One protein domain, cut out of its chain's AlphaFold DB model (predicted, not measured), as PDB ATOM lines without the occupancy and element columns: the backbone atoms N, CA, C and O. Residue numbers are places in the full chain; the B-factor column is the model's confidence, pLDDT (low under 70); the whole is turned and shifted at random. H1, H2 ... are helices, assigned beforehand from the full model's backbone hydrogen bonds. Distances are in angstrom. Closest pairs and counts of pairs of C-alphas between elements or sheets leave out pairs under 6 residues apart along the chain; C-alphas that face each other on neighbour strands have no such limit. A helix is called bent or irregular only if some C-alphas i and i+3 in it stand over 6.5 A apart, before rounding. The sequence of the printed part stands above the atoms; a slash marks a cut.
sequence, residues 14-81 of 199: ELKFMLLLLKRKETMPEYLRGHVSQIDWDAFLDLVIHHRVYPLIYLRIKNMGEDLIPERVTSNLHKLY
ATOM      1  N   GLU A  14      38.224 -23.472   7.633       90.81
ATOM      2  CA  GLU A  14      39.663 -23.393   7.874       90.81
ATOM      3  C   GLU A  14      40.265 -22.101   7.309       90.81
ATOM      4  O   GLU A  14      41.036 -21.423   7.993       90.81
ATOM      5  N   LEU A  15      39.888 -21.715   6.082       89.94
ATOM      6  CA  LEU A  15      40.344 -20.465   5.471       89.94
ATOM      7  C   LEU A  15      39.827 -19.260   6.263       89.94
ATOM      8  O   LEU A  15      40.599 -18.352   6.587       89.94
ATOM      9  N   LYS A  16      38.542 -19.274   6.636       86.69
ATOM     10  CA  LYS A  16      37.956 -18.244   7.503       86.69
ATOM     11  C   LYS A  16      38.726 -18.178   8.826       86.69
ATOM     12  O   LYS A  16      39.171 -17.097   9.210       86.69
ATOM     13  N   PHE A  17      38.957 -19.314   9.483       87.25
ATOM     14  CA  PHE A  17      39.709 -19.401  10.737       87.25
ATOM     15  C   PHE A  17      41.120 -18.805  10.608       87.25
ATOM     16  O   PHE A  17      41.501 -17.940  11.401       87.25
ATOM     17  N   MET A  18      41.860 -19.168   9.555       90.62
ATOM     18  CA  MET A  18      43.189 -18.626   9.253       90.62
ATOM     19  C   MET A  18      43.168 -17.101   9.096       90.62
ATOM     20  O   MET A  18      43.945 -16.402   9.747       90.62
ATOM     21  N   LEU A  19      42.268 -16.561   8.268       89.06
ATOM     22  CA  LEU A  19      42.164 -15.115   8.040       89.06
ATOM     23  C   LEU A  19      41.841 -14.353   9.325       89.06
ATOM     24  O   LEU A  19      42.307 -13.232   9.525       89.06
ATOM     25  N   LEU A  20      41.045 -14.953  10.203       85.44
ATOM     26  CA  LEU A  20      40.650 -14.348  11.465       85.44
ATOM     27  C   LEU A  20      41.790 -14.342  12.482       85.44
ATOM     28  O   LEU A  20      41.966 -13.334  13.165       85.44
ATOM     29  N   LEU A  21      42.616 -15.390  12.520       86.25
ATOM     30  CA  LEU A  21      43.864 -15.379  13.287       86.25
ATOM     31  C   LEU A  21      44.841 -14.308  12.776       86.25
ATOM     32  O   LEU A  21      45.512 -13.661  13.577       86.25
ATOM     33  N   LEU A  22      44.890 -14.067  11.462       87.88
ATOM     34  CA  LEU A  22      45.747 -13.033  10.866       87.88
ATOM     35  C   LEU A  22      45.232 -11.601  11.075       87.88
ATOM     36  O   LEU A  22      45.995 -10.644  10.918       87.88
ATOM     37  N   LYS A  23      43.958 -11.411  11.443       84.38
ATOM     38  CA  LYS A  23      43.440 -10.080  11.781       84.38
ATOM     39  C   LYS A  23      44.048  -9.621  13.107       84.38
ATOM     40  O   LYS A  23      43.845 -10.224  14.152       84.38
ATOM     41  N   ARG A  24      44.736  -8.477  13.062       65.56
ATOM     42  CA  ARG A  24      45.541  -7.859  14.135       65.56
ATOM     43  C   ARG A  24      44.800  -7.500  15.443       65.56
ATOM     44  O   ARG A  24      45.386  -6.845  16.294       65.56
ATOM     45  N   LYS A  25      43.517  -7.841  15.611       62.03
ATOM     46  CA  LYS A  25      42.757  -7.508  16.829       62.03
ATOM     47  C   LYS A  25      43.138  -8.467  17.950       62.03
ATOM     48  O   LYS A  25      43.111  -9.666  17.741       62.03
ATOM     49  N   GLU A  26      43.475  -7.951  19.126       58.81
ATOM     50  CA  GLU A  26      44.129  -8.710  20.204       58.81
ATOM     51  C   GLU A  26      43.307  -9.887  20.748       58.81
ATOM     52  O   GLU A  26      43.889 -10.913  21.091       58.81
ATOM     53  N   THR A  27      41.977  -9.816  20.718       60.72
ATOM     54  CA  THR A  27      41.093 -10.822  21.320       60.72
ATOM     55  C   THR A  27      40.557 -11.848  20.322       60.72
ATOM     56  O   THR A  27      40.148 -11.504  19.211       60.72
ATOM     57  N   MET A  28      40.542 -13.123  20.738       62.75
ATOM     58  CA  MET A  28      39.809 -14.200  20.061       62.75
ATOM     59  C   MET A  28      38.328 -13.817  20.063       62.75
ATOM     60  O   MET A  28      37.753 -13.677  21.143       62.75
ATOM     61  N   PRO A  29      37.685 -13.626  18.910       62.62
ATOM     62  CA  PRO A  29      36.253 -13.408  18.909       62.62
ATOM     63  C   PRO A  29      35.533 -14.648  19.450       62.62
ATOM     64  O   PRO A  29      35.895 -15.767  19.096       62.62
ATOM     65  N   GLU A  30      34.487 -14.465  20.256       65.06
ATOM     66  CA  GLU A  30      33.716 -15.577  20.841       65.06
ATOM     67  C   GLU A  30      33.175 -16.541  19.768       65.06
ATOM     68  O   GLU A  30      33.087 -17.748  19.981       65.06
ATOM     69  N   TYR A  31      32.909 -16.028  18.560       61.72
ATOM     70  CA  TYR A  31      32.497 -16.858  17.433       61.72
ATOM     71  C   TYR A  31      33.570 -17.889  17.037       61.72
ATOM     72  O   TYR A  31      33.206 -18.970  16.589       61.72
ATOM     73  N   LEU A  32      34.872 -17.611  17.214       65.00
ATOM     74  CA  LEU A  32      35.924 -18.581  16.899       65.00
ATOM     75  C   LEU A  32      35.851 -19.788  17.828       65.00
ATOM     76  O   LEU A  32      35.931 -20.907  17.336       65.00
ATOM     77  N   ARG A  33      35.607 -19.574  19.129       68.56
ATOM     78  CA  ARG A  33      35.462 -20.651  20.125       68.56
ATOM     79  C   ARG A  33      34.332 -21.613  19.773       68.56
ATOM     80  O   ARG A  33      34.512 -22.820  19.867       68.56
ATOM     81  N   GLY A  34      33.200 -21.079  19.312       69.12
ATOM     82  CA  GLY A  34      32.036 -21.882  18.928       69.12
ATOM     83  C   GLY A  34      32.219 -22.728  17.663       69.12
ATOM     84  O   GLY A  34      31.454 -23.665  17.461       69.12
ATOM     85  N   HIS A  35      33.220 -22.428  16.826       72.62
ATOM     86  CA  HIS A  35      33.434 -23.102  15.536       72.62
ATOM     87  C   HIS A  35      34.720 -23.937  15.487       72.62
ATOM     88  O   HIS A  35      34.952 -24.619  14.495       72.62
ATOM     89  N   VAL A  36      35.531 -23.945  16.555       80.12
ATOM     90  CA  VAL A  36      36.749 -24.774  16.673       80.12
ATOM     91  C   VAL A  36      36.463 -26.252  16.390       80.12
ATOM     92  O   VAL A  36      37.252 -26.922  15.731       80.12
ATOM     93  N   SER A  37      35.321 -26.764  16.856       80.75
ATOM     94  CA  SER A  37      34.910 -28.162  16.665       80.75
ATOM     95  C   SER A  37      34.571 -28.523  15.215       80.75
ATOM     96  O   SER A  37      34.465 -29.704  14.900       80.75
ATOM     97  N   GLN A  38      34.397 -27.529  14.343       85.56
ATOM     98  CA  GLN A  38      34.053 -27.701  12.929       85.56
ATOM     99  C   GLN A  38      35.264 -27.547  12.000       85.56
ATOM    100  O   GLN A  38      35.092 -27.570  10.783       85.56
ATOM    101  N   ILE A  39      36.458 -27.333  12.559       90.44
ATOM    102  CA  ILE A  39      37.697 -27.167  11.800       90.44
ATOM    103  C   ILE A  39      38.286 -28.538  11.483       90.44
ATOM    104  O   ILE A  39      38.616 -29.307  12.390       90.44
ATOM    105  N   ASP A  40      38.491 -28.809  10.196       92.38
ATOM    106  CA  ASP A  40      39.426 -29.843   9.772       92.38
ATOM    107  C   ASP A  40      40.854 -29.319   9.967       92.38
ATOM    108  O   ASP A  40      41.363 -28.460   9.241       92.38
ATOM    109  N   TRP A  41      41.511 -29.827  11.004       93.50
ATOM    110  CA  TRP A  41      42.844 -29.380  11.388       93.50
ATOM    111  C   TRP A  41      43.941 -29.754  10.392       93.50
ATOM    112  O   TRP A  41      44.963 -29.065  10.356       93.50
ATOM    113  N   ASP A  42      43.757 -30.811   9.602       94.12
ATOM    114  CA  ASP A  42      44.714 -31.180   8.560       94.12
ATOM    115  C   ASP A  42      44.578 -30.227   7.369       94.12
ATOM    116  O   ASP A  42      45.571 -29.622   6.959       94.12
ATOM    117  N   ALA A  43      43.349 -29.955   6.920       93.31
ATOM    118  CA  ALA A  43      43.097 -28.953   5.883       93.31
ATOM    119  C   ALA A  43      43.544 -27.540   6.311       93.31
ATOM    120  O   ALA A  43      44.091 -26.773   5.512       93.31
ATOM    121  N   PHE A  44      43.375 -27.189   7.590       94.38
ATOM    122  CA  PHE A  44      43.882 -25.933   8.141       94.38
ATOM    123  C   PHE A  44      45.410 -25.846   8.078       94.38
ATOM    124  O   PHE A  44      45.948 -24.822   7.647       94.38
ATOM    125  N   LEU A  45      46.119 -26.901   8.490       95.50
ATOM    126  CA  LEU A  45      47.579 -26.946   8.397       95.50
ATOM    127  C   LEU A  45      48.042 -26.806   6.944       95.50
ATOM    128  O   LEU A  45      48.951 -26.013   6.681       95.50
ATOM    129  N   ASP A  46      47.387 -27.493   6.011       95.19
ATOM    130  CA  ASP A  46      47.698 -27.411   4.584       95.19
ATOM    131  C   ASP A  46      47.542 -25.985   4.048       95.19
ATOM    132  O   ASP A  46      48.453 -25.471   3.393       95.19
ATOM    133  N   LEU A  47      46.451 -25.292   4.388       95.69
ATOM    134  CA  LEU A  47      46.234 -23.891   4.010       95.69
ATOM    135  C   LEU A  47      47.307 -22.968   4.594       95.69
ATOM    136  O   LEU A  47      47.895 -22.143   3.887       95.69
ATOM    137  N   VAL A  48      47.603 -23.120   5.884       95.38
ATOM    138  CA  VAL A  48      48.583 -22.294   6.599       95.38
ATOM    139  C   VAL A  48      49.998 -22.469   6.025       95.38
ATOM    140  O   VAL A  48      50.749 -21.491   5.904       95.38
ATOM    141  N   ILE A  49      50.357 -23.692   5.624       94.06
ATOM    142  CA  ILE A  49      51.623 -24.010   4.949       94.06
ATOM    143  C   ILE A  49      51.621 -23.474   3.515       94.06
ATOM    144  O   ILE A  49      52.583 -22.810   3.117       94.06
ATOM    145  N   HIS A  50      50.550 -23.714   2.756       93.38
ATOM    146  CA  HIS A  50      50.398 -23.283   1.366       93.38
ATOM    147  C   HIS A  50      50.567 -21.766   1.226       93.38
ATOM    148  O   HIS A  50      51.379 -21.293   0.427       93.38
ATOM    149  N   HIS A  51      49.879 -21.001   2.076       91.94
ATOM    150  CA  HIS A  51      49.974 -19.543   2.119       91.94
ATOM    151  C   HIS A  51      51.220 -19.029   2.861       91.94
ATOM    152  O   HIS A  51      51.483 -17.827   2.862       91.94
ATOM    153  N   ARG A  52      52.016 -19.923   3.465       92.62
ATOM    154  CA  ARG A  52      53.264 -19.634   4.198       92.62
ATOM    155  C   ARG A  52      53.111 -18.618   5.333       92.62
ATOM    156  O   ARG A  52      54.045 -17.881   5.649       92.62
ATOM    157  N   VAL A  53      51.940 -18.609   5.961       94.19
ATOM    158  CA  VAL A  53      51.602 -17.740   7.100       94.19
ATOM    159  C   VAL A  53      51.805 -18.433   8.449       94.19
ATOM    160  O   VAL A  53      51.549 -17.843   9.496       94.19
ATOM    161  N   TYR A  54      52.313 -19.670   8.442       94.81
ATOM    162  CA  TYR A  54      52.561 -20.471   9.641       94.81
ATOM    163  C   TYR A  54      53.373 -19.772  10.746       94.81
ATOM    164  O   TYR A  54      53.041 -20.025  11.905       94.81
ATOM    165  N   PRO A  55      54.361 -18.878  10.484       93.44
ATOM    166  CA  PRO A  55      55.049 -18.205  11.582       93.44
ATOM    167  C   PRO A  55      54.108 -17.289  12.367       93.44
ATOM    168  O   PRO A  55      54.077 -17.334  13.594       93.44
ATOM    169  N   LEU A  56      53.294 -16.506  11.653       92.12
ATOM    170  CA  LEU A  56      52.332 -15.576  12.244       92.12
ATOM    171  C   LEU A  56      51.217 -16.324  12.975       92.12
ATOM    172  O   LEU A  56      50.855 -15.951  14.088       92.12
ATOM    173  N   ILE A  57      50.708 -17.400  12.371       92.88
ATOM    174  CA  ILE A  57      49.671 -18.241  12.975       92.88
ATOM    175  C   ILE A  57      50.178 -18.872  14.276       92.88
ATOM    176  O   ILE A  57      49.497 -18.776  15.292       92.88
ATOM    177  N   TYR A  58      51.384 -19.450  14.283       93.50
ATOM    178  CA  TYR A  58      51.973 -20.017  15.498       93.50
ATOM    179  C   TYR A  58      52.077 -18.985  16.627       93.50
ATOM    180  O   TYR A  58      51.612 -19.234  17.735       93.50
ATOM    181  N   LEU A  59      52.650 -17.813  16.341       90.31
ATOM    182  CA  LEU A  59      52.816 -16.748  17.333       90.31
ATOM    183  C   LEU A  59      51.475 -16.269  17.877       90.31
ATOM    184  O   LEU A  59      51.335 -16.023  19.074       90.31
ATOM    185  N   ARG A  60      50.479 -16.165  16.996       87.88
ATOM    186  CA  ARG A  60      49.130 -15.775  17.370       87.88
ATOM    187  C   ARG A  60      48.517 -16.782  18.337       87.88
ATOM    188  O   ARG A  60      48.058 -16.375  19.396       87.88
ATOM    189  N   ILE A  61      48.576 -18.070  18.009       87.56
ATOM    190  CA  ILE A  61      48.066 -19.152  18.858       87.56
ATOM    191  C   ILE A  61      48.788 -19.172  20.209       87.56
ATOM    192  O   ILE A  61      48.137 -19.154  21.250       87.56
ATOM    193  N   LYS A  62      50.124 -19.108  20.196       87.19
ATOM    194  CA  LYS A  62      50.953 -19.088  21.407       87.19
ATOM    195  C   LYS A  62      50.569 -17.944  22.354       87.19
ATOM    196  O   LYS A  62      50.506 -18.141  23.561       87.19
ATOM    197  N   ASN A  63      50.296 -16.756  21.814       83.19
ATOM    198  CA  ASN A  63      49.928 -15.584  22.612       83.19
ATOM    199  C   ASN A  63      48.484 -15.634  23.142       83.19
ATOM    200  O   ASN A  63      48.158 -14.901  24.071       83.19
ATOM    201  N   MET A  64      47.611 -16.449  22.545       77.38
ATOM    202  CA  MET A  64      46.187 -16.534  22.898       77.38
ATOM    203  C   MET A  64      45.870 -17.630  23.922       77.38
ATOM    204  O   MET A  64      44.753 -17.657  24.435       77.38
ATOM    205  N   GLY A  65      46.837 -18.500  24.227       68.25
ATOM    206  CA  GLY A  65      46.629 -19.724  24.999       68.25
ATOM    207  C   GLY A  65      46.290 -20.903  24.083       68.25
ATOM    208  O   GLY A  65      45.478 -20.782  23.165       68.25
ATOM    209  N   GLU A  66      46.948 -22.040  24.307       65.44
ATOM    210  CA  GLU A  66      46.906 -23.203  23.404       65.44
ATOM    211  C   GLU A  66      45.656 -24.079  23.587       65.44
ATOM    212  O   GLU A  66      45.380 -24.928  22.746       65.44
ATOM    213  N   ASP A  67      44.850 -23.833  24.622       75.25
ATOM    214  CA  ASP A  67      43.784 -24.740  25.078       75.25
ATOM    215  C   ASP A  67      42.655 -24.978  24.057       75.25
ATOM    216  O   ASP A  67      41.886 -25.928  24.179       75.25
ATOM    217  N   LEU A  68      42.535 -24.114  23.044       79.38
ATOM    218  CA  LEU A  68      41.509 -24.213  22.002       79.38
ATOM    219  C   LEU A  68      41.961 -25.003  20.772       79.38
ATOM    220  O   LEU A  68      41.134 -25.296  19.915       79.38
ATOM    221  N   ILE A  69      43.251 -25.298  20.628       87.19
ATOM    222  CA  ILE A  69      43.798 -25.889  19.404       87.19
ATOM    223  C   ILE A  69      44.473 -27.210  19.761       87.19
ATOM    224  O   ILE A  69      45.235 -27.257  20.722       87.19
ATOM    225  N   PRO A  70      44.241 -28.295  18.998       90.56
ATOM    226  CA  PRO A  70      44.855 -29.576  19.310       90.56
ATOM    227  C   PRO A  70      46.381 -29.477  19.384       90.56
ATOM    228  O   PRO A  70      47.017 -28.925  18.482       90.56
ATOM    229  N   GLU A  71      46.977 -30.104  20.398       90.94
ATOM    230  CA  GLU A  71      48.430 -30.099  20.633       90.94
ATOM    231  C   GLU A  71      49.231 -30.549  19.397       90.94
ATOM    232  O   GLU A  71      50.298 -30.019  19.082       90.94
ATOM    233  N   ARG A  72      48.689 -31.495  18.618       94.12
ATOM    234  CA  ARG A  72      49.300 -31.939  17.355       94.12
ATOM    235  C   ARG A  72      49.508 -30.777  16.375       94.12
ATOM    236  O   ARG A  72      50.547 -30.703  15.720       94.12
ATOM    237  N   VAL A  73      48.532 -29.877  16.274       93.56
ATOM    238  CA  VAL A  73      48.554 -28.723  15.366       93.56
ATOM    239  C   VAL A  73      49.546 -27.682  15.869       93.56
ATOM    240  O   VAL A  73      50.399 -27.236  15.098       93.56
ATOM    241  N   THR A  74      49.496 -27.336  17.160       93.56
ATOM    242  CA  THR A  74      50.417 -26.353  17.755       93.56
ATOM    243  C   THR A  74      51.868 -26.833  17.680       93.56
ATOM    244  O   THR A  74      52.745 -26.078  17.257       93.56
ATOM    245  N   SER A  75      52.125 -28.115  17.958       94.44
ATOM    246  CA  SER A  75      53.446 -28.744  17.842       94.44
ATOM    247  C   SER A  75      53.978 -28.738  16.403       94.44
ATOM    248  O   SER A  75      55.148 -28.412  16.172       94.44
ATOM    249  N   ASN A  76      53.132 -29.030  15.409       96.31
ATOM    250  CA  ASN A  76      53.513 -28.952  13.995       96.31
ATOM    251  C   ASN A  76      53.873 -27.520  13.578       96.31
ATOM    252  O   ASN A  76      54.930 -27.295  12.983       96.31
ATOM    253  N   LEU A  77      53.042 -26.542  13.943       95.69
ATOM    254  CA  LEU A  77      53.301 -25.129  13.668       95.69
ATOM    255  C   LEU A  77      54.573 -24.628  14.361       95.69
ATOM    256  O   LEU A  77      55.357 -23.901  13.751       95.69
ATOM    257  N   HIS A  78      54.836 -25.071  15.591       95.44
ATOM    258  CA  HIS A  78      56.062 -24.739  16.313       95.44
ATOM    259  C   HIS A  78      57.309 -25.279  15.597       95.44
ATOM    260  O   HIS A  78      58.295 -24.553  15.438       95.44
ATOM    261  N   LYS A  79      57.279 -26.529  15.115       96.69
ATOM    262  CA  LYS A  79      58.383 -27.108  14.327       96.69
ATOM    263  C   LYS A  79      58.640 -26.300  13.054       96.69
ATOM    264  O   LYS A  79      59.789 -25.958  12.775       96.69
ATOM    265  N   LEU A  80      57.584 -25.943  12.320       95.94
ATOM    266  CA  LEU A  80      57.686 -25.105  11.121       95.94
ATOM    267  C   LEU A  80      58.269 -23.722  11.443       95.94
ATOM    268  O   LEU A  80      59.188 -23.271  10.762       95.94
ATOM    269  N   TYR A  81      57.796 -23.077  12.511       95.25
ATOM    270  CA  TYR A  81      58.309 -21.789  12.981       95.25
ATOM    271  C   TYR A  81      59.804 -21.842  13.330       95.25
ATOM    272  O   TYR A  81      60.573 -20.974  12.907       95.25
TER     273      TYR A  81
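Overview. This is residues 14 to 81 of the 199 residues of an uncharacterized protein of Paenibacillus sp. AR247 (UniProt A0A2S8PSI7). A small rounded cluster of short, mostly crossed helices: H4 packs on H1 and H5, H3 packs on H1, and H2 sits off to one side near H1. The printed part has 68 residues, H1 to H5 in chain order and no named strand: all helix, compact, radius of gyration of the C-alphas 10.7 A, spans 27 by 22 by 21 A.

Along the chain. H1, residues 14 to 22, starts at C-alpha 14 (39.663, -23.393, 7.874). H2 is 30 to 38, irregular with C-alphas 34 and 37 7.3 A apart; H3 is 41 to 50. H4, 54 to 64, spans 15.2 A; H5, 71 to 81, spans 15.0 A, ending at C-alpha 81 (58.309, -21.789, 12.981).

Arrangement. H1 touches H3, closest C-alphas Glu 14 and Phe 44, 4.9 A, at a steep tilt of 60 degrees. H4 touches H5, closest C-alphas Pro 55 and Tyr 81, 5.0 A. H2 and H4 are apart. Every O i to N i+4 pair is within hydrogen-bond range in H1, H3, H4 and H5; in H2, 3 of 5.

Size, cuts and confidence. The printed part has no cut and no long link. pLDDT is under 70 at residues 24 to 34 and 65 to 66.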